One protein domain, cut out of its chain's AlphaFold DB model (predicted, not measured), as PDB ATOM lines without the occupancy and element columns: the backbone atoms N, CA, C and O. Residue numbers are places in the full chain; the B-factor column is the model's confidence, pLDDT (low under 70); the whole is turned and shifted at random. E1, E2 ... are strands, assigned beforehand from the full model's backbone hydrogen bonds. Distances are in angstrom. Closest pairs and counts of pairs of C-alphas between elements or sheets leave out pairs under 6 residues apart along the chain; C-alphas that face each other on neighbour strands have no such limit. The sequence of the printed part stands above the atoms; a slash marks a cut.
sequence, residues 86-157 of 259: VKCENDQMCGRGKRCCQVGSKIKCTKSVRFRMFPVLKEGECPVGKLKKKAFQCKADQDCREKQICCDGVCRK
ATOM      1  N   VAL A  86      35.733 -56.654  48.728       88.31
ATOM      2  CA  VAL A  86      36.400 -55.343  48.733       88.31
ATOM      3  C   VAL A  86      37.917 -55.529  48.669       88.31
ATOM      4  O   VAL A  86      38.490 -56.214  49.506       88.31
ATOM      5  N   LYS A  87      38.573 -54.962  47.648       86.62
ATOM      6  CA  LYS A  87      40.036 -55.038  47.438       86.62
ATOM      7  C   LYS A  87      40.753 -53.689  47.549       86.62
ATOM      8  O   LYS A  87      41.980 -53.654  47.545       86.62
ATOM      9  N   CYS A  88      40.000 -52.601  47.600       86.25
ATOM     10  CA  CYS A  88      40.476 -51.250  47.862       86.25
ATOM     11  C   CYS A  88      39.360 -50.487  48.583       86.25
ATOM     12  O   CYS A  88      38.182 -50.801  48.402       86.25
ATOM     13  N   GLU A  89      39.722 -49.496  49.391       82.56
ATOM     14  CA  GLU A  89      38.762 -48.644  50.100       82.56
ATOM     15  C   GLU A  89      38.648 -47.253  49.484       82.56
ATOM     16  O   GLU A  89      37.571 -46.660  49.507       82.56
ATOM     17  N   ASN A  90      39.746 -46.750  48.919       80.94
ATOM     18  CA  ASN A  90      39.834 -45.446  48.282       80.94
ATOM     19  C   ASN A  90      40.875 -45.460  47.149       80.94
ATOM     20  O   ASN A  90      41.645 -46.412  46.992       80.94
ATOM     21  N   ASP A  91      40.896 -44.382  46.366       85.69
ATOM     22  CA  ASP A  91      41.774 -44.243  45.202       85.69
ATOM     23  C   ASP A  91      43.267 -44.290  45.556       85.69
ATOM     24  O   ASP A  91      44.057 -44.748  44.738       85.69
ATOM     25  N   GLN A  92      43.657 -43.908  46.775       83.38
ATOM     26  CA  GLN A  92      45.060 -43.899  47.211       83.38
ATOM     27  C   GLN A  92      45.641 -45.313  47.361       83.38
ATOM     28  O   GLN A  92      46.853 -45.496  47.315       83.38
ATOM     29  N   MET A  93      44.785 -46.333  47.490       84.56
ATOM     30  CA  MET A  93      45.197 -47.742  47.441       84.56
ATOM     31  C   MET A  93      45.449 -48.236  46.007       84.56
ATOM     32  O   MET A  93      45.829 -49.392  45.801       84.56
ATOM     33  N   CYS A  94      45.199 -47.396  45.003       86.12
ATOM     34  CA  CYS A  94      45.347 -47.718  43.596       86.12
ATOM     35  C   CYS A  94      46.551 -46.990  42.988       86.12
ATOM     36  O   CYS A  94      46.883 -45.868  43.348       86.12
ATOM     37  N   GLY A  95      47.211 -47.626  42.018       85.44
ATOM     38  CA  GLY A  95      48.291 -46.976  41.270       85.44
ATOM     39  C   GLY A  95      47.803 -45.789  40.425       85.44
ATOM     40  O   GLY A  95      46.604 -45.606  40.205       85.44
ATOM     41  N   ARG A  96      48.750 -45.008  39.888       82.88
ATOM     42  CA  ARG A  96      48.464 -43.870  38.991       82.88
ATOM     43  C   ARG A  96      47.511 -44.263  37.852       82.88
ATOM     44  O   ARG A  96      47.650 -45.327  37.251       82.88
ATOM     45  N   GLY A  97      46.537 -43.395  37.566       84.69
ATOM     46  CA  GLY A  97      45.528 -43.616  36.521       84.69
ATOM     47  C   GLY A  97      44.497 -44.706  36.841       84.69
ATOM     48  O   GLY A  97      43.756 -45.130  35.953       84.69
ATOM     49  N   LYS A  98      44.449 -45.191  38.088       90.81
ATOM     50  CA  LYS A  98      43.434 -46.133  38.560       90.81
ATOM     51  C   LYS A  98      42.622 -45.533  39.699       90.81
ATOM     52  O   LYS A  98      43.139 -44.759  40.504       90.81
ATOM     53  N   ARG A  99      41.356 -45.929  39.760       89.81
ATOM     54  CA  ARG A  99      40.397 -45.546  40.798       89.81
ATOM     55  C   ARG A  99      39.813 -46.784  41.461       89.81
ATOM     56  O   ARG A  99      39.771 -47.854  40.847       89.81
ATOM     57  N   CYS A 100      39.421 -46.648  42.718       90.62
ATOM     58  CA  CYS A 100      38.804 -47.703  43.496       90.62
ATOM     59  C   CYS A 100      37.297 -47.712  43.237       90.62
ATOM     60  O   CYS A 100      36.567 -46.870  43.749       90.62
ATOM     61  N   CYS A 101      36.842 -48.660  42.422       90.75
ATOM     62  CA  CYS A 101      35.487 -48.654  41.880       90.75
ATOM     63  C   CYS A 101      34.785 -49.982  42.138       90.75
ATOM     64  O   CYS A 101      35.428 -51.037  42.198       90.75
ATOM     65  N   GLN A 102      33.459 -49.938  42.234       90.50
ATOM     66  CA  GLN A 102      32.645 -51.142  42.152       90.50
ATOM     67  C   GLN A 102      32.529 -51.592  40.692       90.50
ATOM     68  O   GLN A 102      32.234 -50.789  39.814       90.50
ATOM     69  N   VAL A 103      32.783 -52.879  40.466       87.94
ATOM     70  CA  VAL A 103      32.562 -53.591  39.207       87.94
ATOM     71  C   VAL A 103      31.835 -54.898  39.546       87.94
ATOM     72  O   VAL A 103      32.409 -55.798  40.176       87.94
ATOM     73  N   GLY A 104      30.556 -54.979  39.200       84.44
ATOM     74  CA  GLY A 104      29.598 -55.989  39.608       84.44
ATOM     75  C   GLY A 104      29.491 -56.028  41.127       84.44
ATOM     76  O   GLY A 104      29.294 -55.015  41.795       84.44
ATOM     77  N   SER A 105      29.714 -57.204  41.707       88.56
ATOM     78  CA  SER A 105      29.708 -57.397  43.160       88.56
ATOM     79  C   SER A 105      31.081 -57.203  43.827       88.56
ATOM     80  O   SER A 105      31.292 -57.705  44.934       88.56
ATOM     81  N   LYS A 106      32.067 -56.580  43.162       91.00
ATOM     82  CA  LYS A 106      33.451 -56.462  43.666       91.00
ATOM     83  C   LYS A 106      33.933 -55.015  43.635       91.00
ATOM     84  O   LYS A 106      33.813 -54.354  42.612       91.00
ATOM     85  N   ILE A 107      34.580 -54.553  44.700       90.06
ATOM     86  CA  ILE A 107      35.298 -53.273  44.726       90.06
ATOM     87  C   ILE A 107      36.777 -53.534  44.450       90.06
ATOM     88  O   ILE A 107      37.418 -54.311  45.163       90.06
ATOM     89  N   LYS A 108      37.325 -52.920  43.401       92.56
ATOM     90  CA  LYS A 108      38.715 -53.117  42.967       92.56
ATOM     91  C   LYS A 108      39.275 -51.882  42.262       92.56
ATOM     92  O   LYS A 108      38.539 -51.081  41.697       92.56
ATOM     93  N   CYS A 109      40.602 -51.781  42.236       92.94
ATOM     94  CA  CYS A 109      41.283 -50.779  41.426       92.94
ATOM     95  C   CYS A 109      41.074 -51.069  39.936       92.94
ATOM     96  O   CYS A 109      41.456 -52.132  39.442       92.94
ATOM     97  N   THR A 110      40.511 -50.112  39.214       91.94
ATOM     98  CA  THR A 110      40.267 -50.187  37.772       91.94
ATOM     99  C   THR A 110      40.829 -48.955  37.077       91.94
ATOM    100  O   THR A 110      41.054 -47.931  37.721       91.94
ATOM    101  N   LYS A 111      41.113 -49.055  35.775       90.88
ATOM    102  CA  LYS A 111      41.582 -47.906  34.988       90.88
ATOM    103  C   LYS A 111      40.504 -46.825  35.006       90.88
ATOM    104  O   LYS A 111      39.336 -47.133  34.772       90.88
ATOM    105  N   SER A 112      40.895 -45.587  35.301       87.50
ATOM    106  CA  SER A 112      39.956 -44.476  35.230       87.50
ATOM    107  C   SER A 112      39.675 -44.096  33.787       87.50
ATOM    108  O   SER A 112      40.527 -44.209  32.904       87.50
ATOM    109  N   VAL A 113      38.455 -43.636  33.556       83.12
ATOM    110  CA  VAL A 113      38.030 -43.083  32.274       83.12
ATOM    111  C   VAL A 113      38.057 -41.559  32.335       83.12
ATOM    112  O   VAL A 113      37.833 -40.958  33.387       83.12
ATOM    113  N   ARG A 114      38.362 -40.906  31.213       72.12
ATOM    114  CA  ARG A 114      38.385 -39.435  31.135       72.12
ATOM    115  C   ARG A 114      36.996 -38.825  30.927       72.12
ATOM    116  O   ARG A 114      36.818 -37.645  31.204       72.12
ATOM    117  N   PHE A 115      36.027 -39.625  30.490       60.25
ATOM    118  CA  PHE A 115      34.683 -39.174  30.141       60.25
ATOM    119  C   PHE A 115      33.662 -39.572  31.209       60.25
ATOM    120  O   PHE A 115      33.755 -40.649  31.794       60.25
ATOM    121  N   ARG A 116      32.673 -38.703  31.437       56.22
ATOM    122  CA  ARG A 116      31.551 -38.889  32.374       56.22
ATOM    123  C   ARG A 116      30.364 -39.643  31.729       56.22
ATOM    124  O   ARG A 116      29.247 -39.520  32.202       56.22
ATOM    125  N   MET A 117      30.582 -40.365  30.624       51.00
ATOM    126  CA  MET A 117      29.532 -40.904  29.735       51.00
ATOM    127  C   MET A 117      29.018 -42.289  30.157       51.00
ATOM    128  O   MET A 117      29.440 -43.273  29.560       51.00
ATOM    129  N   PHE A 118      28.095 -42.396  31.121       53.41
ATOM    130  CA  PHE A 118      27.467 -43.684  31.495       53.41
ATOM    131  C   PHE A 118      25.935 -43.607  31.678       53.41
ATOM    132  O   PHE A 118      25.494 -43.212  32.754       53.41
ATOM    133  N   PRO A 119      25.125 -43.994  30.668       47.72
ATOM    134  CA  PRO A 119      23.761 -43.487  30.459       47.72
ATOM    135  C   PRO A 119      22.794 -43.635  31.629       47.72
ATOM    136  O   PRO A 119      21.978 -42.755  31.848       47.72
ATOM    137  N   VAL A 120      22.881 -44.708  32.402       51.28
ATOM    138  CA  VAL A 120      22.067 -44.918  33.599       51.28
ATOM    139  C   VAL A 120      22.869 -45.848  34.478       51.28
ATOM    140  O   VAL A 120      23.321 -46.889  34.008       51.28
ATOM    141  N   LEU A 121      23.084 -45.483  35.734       57.50
ATOM    142  CA  LEU A 121      23.848 -46.344  36.624       57.50
ATOM    143  C   LEU A 121      23.040 -46.798  37.829       57.50
ATOM    144  O   LEU A 121      23.125 -47.957  38.234       57.50
ATOM    145  N   LYS A 122      22.284 -45.870  38.422       71.44
ATOM    146  CA  LYS A 122      21.531 -46.088  39.654       71.44
ATOM    147  C   LYS A 122      20.275 -45.228  39.656       71.44
ATOM    148  O   LYS A 122      20.317 -44.065  39.275       71.44
ATOM    149  N   GLU A 123      19.167 -45.831  40.064       75.19
ATOM    150  CA  GLU A 123      17.840 -45.216  40.049       75.19
ATOM    151  C   GLU A 123      17.554 -44.391  41.310       75.19
ATOM    152  O   GLU A 123      18.071 -44.680  42.392       75.19
ATOM    153  N   GLY A 124      16.642 -43.424  41.171       76.06
ATOM    154  CA  GLY A 124      16.072 -42.635  42.263       76.06
ATOM    155  C   GLY A 124      16.601 -41.201  42.343       76.06
ATOM    156  O   GLY A 124      17.300 -40.730  41.451       76.06
ATOM    157  N   GLU A 125      16.208 -40.490  43.399       79.50
ATOM    158  CA  GLU A 125      16.436 -39.044  43.535       79.50
ATOM    159  C   GLU A 125      17.171 -38.681  44.825       79.50
ATOM    160  O   GLU A 125      17.085 -39.379  45.844       79.50
ATOM    161  N   CYS A 126      17.900 -37.561  44.796       80.94
ATOM    162  CA  CYS A 126      18.608 -37.074  45.972       80.94
ATOM    163  C   CYS A 126      17.615 -36.701  47.087       80.94
ATOM    164  O   CYS A 126      16.678 -35.932  46.867       80.94
ATOM    165  N   PRO A 127      17.806 -37.203  48.321       79.00
ATOM    166  CA  PRO A 127      16.927 -36.854  49.424       79.00
ATOM    167  C   PRO A 127      17.060 -35.368  49.788       79.00
ATOM    168  O   PRO A 127      18.150 -34.902  50.121       79.00
ATOM    169  N   VAL A 128      15.931 -34.651  49.789       66.44
ATOM    170  CA  VAL A 128      15.834 -33.244  50.213       66.44
ATOM    171  C   VAL A 128      16.250 -33.090  51.685       66.44
ATOM    172  O   VAL A 128      15.688 -33.744  52.564       66.44
ATOM    173  N   GLY A 129      17.237 -32.232  51.961       63.59
ATOM    174  CA  GLY A 129      17.708 -31.911  53.311       63.59
ATOM    175  C   GLY A 129      18.892 -30.937  53.303       63.59
ATOM    176  O   GLY A 129      19.612 -30.846  52.311       63.59
ATOM    177  N   LYS A 130      19.103 -30.203  54.409       53.00
ATOM    178  CA  LYS A 130      20.176 -29.196  54.516       53.00
ATOM    179  C   LYS A 130      21.546 -29.816  54.215       53.00
ATOM    180  O   LYS A 130      21.962 -30.790  54.847       53.00
ATOM    181  N   LEU A 131      22.245 -29.223  53.253       53.47
ATOM    182  CA  LEU A 131      23.570 -29.641  52.818       53.47
ATOM    183  C   LEU A 131      24.595 -29.279  53.896       53.47
ATOM    184  O   LEU A 131      24.864 -28.107  54.152       53.47
ATOM    185  N   LYS A 132      25.170 -30.289  54.555       54.50
ATOM    186  CA  LYS A 132      26.430 -30.096  55.285       54.50
ATOM    187  C   LYS A 132      27.542 -29.946  54.238       54.50
ATOM    188  O   LYS A 132      27.450 -30.572  53.187       54.50
ATOM    189  N   LYS A 133      28.518 -29.072  54.521       54.62
ATOM    190  CA  LYS A 133      29.670 -28.669  53.680       54.62
ATOM    191  C   LYS A 133      30.069 -29.696  52.602       54.62
ATOM    192  O   LYS A 133      30.171 -30.879  52.913       54.62
ATOM    193  N   LYS A 134      30.379 -29.212  51.386       53.22
ATOM    194  CA  LYS A 134      30.888 -30.011  50.250       53.22
ATOM    195  C   LYS A 134      31.896 -31.062  50.730       53.22
ATOM    196  O   LYS A 134      32.980 -30.707  51.191       53.22
ATOM    197  N   ALA A 135      31.532 -32.335  50.624       58.53
ATOM    198  CA  ALA A 135      32.461 -33.443  50.795       58.53
ATOM    199  C   ALA A 135      32.984 -33.866  49.418       58.53
ATOM    200  O   ALA A 135      32.305 -33.673  48.413       58.53
ATOM    201  N   PHE A 136      34.178 -34.450  49.358       71.56
ATOM    202  CA  PHE A 136      34.771 -34.946  48.110       71.56
ATOM    203  C   PHE A 136      34.748 -36.479  48.057       71.56
ATOM    204  O   PHE A 136      35.709 -37.094  47.603       71.56
ATOM    205  N   GLN A 137      33.685 -37.108  48.571       76.75
ATOM    206  CA  GLN A 137      33.573 -38.572  48.602       76.75
ATOM    207  C   GLN A 137      33.213 -39.145  47.228       76.75
ATOM    208  O   GLN A 137      33.634 -40.249  46.893       76.75
ATOM    209  N   CYS A 138      32.445 -38.396  46.435       81.31
ATOM    210  CA  CYS A 138      32.052 -38.779  45.086       81.31
ATOM    211  C   CYS A 138      32.040 -37.570  44.143       81.31
ATOM    212  O   CYS A 138      31.888 -36.424  44.564       81.31
ATOM    213  N   LYS A 139      32.200 -37.837  42.847       80.56
ATOM    214  CA  LYS A 139      32.011 -36.889  41.737       80.56
ATOM    215  C   LYS A 139      30.842 -37.317  40.842       80.56
ATOM    216  O   LYS A 139      30.293 -36.493  40.108       80.56
ATOM    217  N   ALA A 140      30.500 -38.601  40.867       80.69
ATOM    218  CA  ALA A 140      29.415 -39.206  40.113       80.69
ATOM    219  C   ALA A 140      28.898 -40.479  40.812       80.69
ATOM    220  O   ALA A 140      29.549 -41.018  41.710       80.69
ATOM    221  N   ASP A 141      27.738 -40.982  40.386       84.06
ATOM    222  CA  ASP A 141      27.068 -42.139  41.003       84.06
ATOM    223  C   ASP A 141      27.909 -43.424  40.976       84.06
ATOM    224  O   ASP A 141      27.796 -44.255  41.882       84.06
ATOM    225  N   GLN A 142      28.794 -43.569  39.982       84.06
ATOM    226  CA  GLN A 142      29.718 -44.707  39.854       84.06
ATOM    227  C   GLN A 142      30.720 -44.775  41.011       84.06
ATOM    228  O   GLN A 142      31.242 -45.851  41.304       84.06
ATOM    229  N   ASP A 143      31.022 -43.635  41.643       83.75
ATOM    230  CA  ASP A 143      31.937 -43.573  42.785       83.75
ATOM    231  C   ASP A 143      31.281 -44.134  44.056       83.75
ATOM    232  O   ASP A 143      31.961 -44.542  44.998       83.75
ATOM    233  N   CYS A 144      29.949 -44.166  44.088       86.44
ATOM    234  CA  CYS A 144      29.191 -44.667  45.216       86.44
ATOM    235  C   CYS A 144      29.038 -46.188  45.147       86.44
ATOM    236  O   CYS A 144      29.056 -46.801  44.079       86.44
ATOM    237  N   ARG A 145      28.860 -46.828  46.304       88.38
ATOM    238  CA  ARG A 145      28.678 -48.284  46.396       88.38
ATOM    239  C   ARG A 145      27.209 -48.656  46.216       88.38
ATOM    240  O   ARG A 145      26.323 -47.864  46.533       88.38
ATOM    241  N   GLU A 146      26.957 -49.861  45.721       88.19
ATOM    242  CA  GLU A 146      25.620 -50.451  45.581       88.19
ATOM    243  C   GLU A 146      24.658 -49.493  44.864       88.19
ATOM    244  O   GLU A 146      25.065 -48.842  43.912       88.19
ATOM    245  N   LYS A 147      23.417 -49.341  45.332       86.94
ATOM    246  CA  LYS A 147      22.420 -48.431  44.748       86.94
ATOM    247  C   LYS A 147      22.512 -46.978  45.243       86.94
ATOM    248  O   LYS A 147      21.583 -46.213  45.036       86.94
ATOM    249  N   GLN A 148      23.588 -46.574  45.923       87.12
ATOM    250  CA  GLN A 148      23.736 -45.184  46.383       87.12
ATOM    251  C   GLN A 148      24.098 -44.236  45.237       87.12
ATOM    252  O   GLN A 148      24.972 -44.570  44.440       87.12
ATOM    253  N   ILE A 149      23.506 -43.045  45.220       84.50
ATOM    254  CA  ILE A 149      23.779 -41.970  44.253       84.50
ATOM    255  C   ILE A 149      24.619 -40.852  44.887       84.50
ATOM    256  O   ILE A 149      24.656 -40.705  46.114       84.50
ATOM    257  N   CYS A 150      25.320 -40.084  44.059       85.56
ATOM    258  CA  CYS A 150      26.175 -38.986  44.477       85.56
ATOM    259  C   CYS A 150      25.378 -37.679  44.575       85.56
ATOM    260  O   CYS A 150      25.041 -37.064  43.568       85.56
ATOM    261  N   CYS A 151      25.135 -37.220  45.801       84.12
ATOM    262  CA  CYS A 151      24.413 -35.982  46.090       84.12
ATOM    263  C   CYS A 151      25.357 -34.988  46.771       84.12
ATOM    264  O   CYS A 151      25.824 -35.239  47.886       84.12
ATOM    265  N   ASP A 152      25.663 -33.878  46.097       79.69
ATOM    266  CA  ASP A 152      26.530 -32.804  46.610       79.69
ATOM    267  C   ASP A 152      27.905 -33.294  47.102       79.69
ATOM    268  O   ASP A 152      28.460 -32.812  48.094       79.69
ATOM    269  N   GLY A 153      28.454 -34.293  46.404       77.25
ATOM    270  CA  GLY A 153      29.753 -34.895  46.712       77.25
ATOM    271  C   GLY A 153      29.740 -35.916  47.858       77.25
ATOM    272  O   GLY A 153      30.803 -36.357  48.304       77.25
ATOM    273  N   VAL A 154      28.552 -36.324  48.319       81.62
ATOM    274  CA  VAL A 154      28.335 -37.377  49.323       81.62
ATOM    275  C   VAL A 154      27.485 -38.501  48.732       81.62
ATOM    276  O   VAL A 154      26.441 -38.253  48.134       81.62
ATOM    277  N   CYS A 155      27.882 -39.751  48.964       85.56
ATOM    278  CA  CYS A 155      27.067 -40.901  48.583       85.56
ATOM    279  C   CYS A 155      25.865 -41.062  49.516       85.56
ATOM    280  O   CYS A 155      26.015 -41.115  50.739       85.56
ATOM    281  N   ARG A 156      24.661 -41.145  48.947       86.31
ATOM    282  CA  ARG A 156      23.405 -41.271  49.696       86.31
ATOM    283  C   ARG A 156      22.535 -42.374  49.124       86.31
ATOM    284  O   ARG A 156      22.570 -42.659  47.931       86.31
ATOM    285  N   LYS A 157      21.717 -42.980  49.986       87.81
ATOM    286  CA  LYS A 157      20.627 -43.838  49.518       87.81
ATOM    287  C   LYS A 157      19.605 -42.950  48.788       87.81
ATOM    288  O   LYS A 157      19.161 -41.971  49.395       87.81
TER     289      LYS A 157
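Overview. This is residues 86 to 157 of the 259 residues of an uncharacterized protein of Trichuris suis (pig whipworm) (UniProt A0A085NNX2). This is a domain of little regular structure, with two small strand hairpins, E1 with E2 and E3 with E4, in two lobes. The long loop of residues 112 to 148 joins them and swings wide round E3 and E4. The 72 printed residues hold four named strands, E1 to E4 in chain order, in two antiparallel two-stranded sheets, and no named helix; the class is all strand, with 18 residues in named elements. The whole is compact, radius of gyration of the C-alphas 12.6 A, spanning 36 by 26 by 24 A.

Arrangement. E1, residues 98 to 103, and E2, residues 106 to 111, form an antiparallel hairpin at 143 degrees, with N 101 and O 108 3.0 A apart. E3, residues 149 to 151, and E4, residues 154 to 156, form another at 130 degrees, with N 151 and O 154 2.9 A apart. E2 and E3 are apart.

Along the chain. E1 runs 13.2 A from C-alpha 98 at (43.434, -46.133, 38.560), and E2 14.7 A. E3 and E4 each span 6.3 A; E4 ends at C-alpha 156, (23.405, -41.271, 49.696).

Size, cuts and confidence. The C-alphas of Gly 95 and Val 128, the two farthest apart, are 36.4 A apart. The printed part has no cut; the link E2 to E3 is long. Residues 115 to 121 and 128 to 135 have pLDDT under 70.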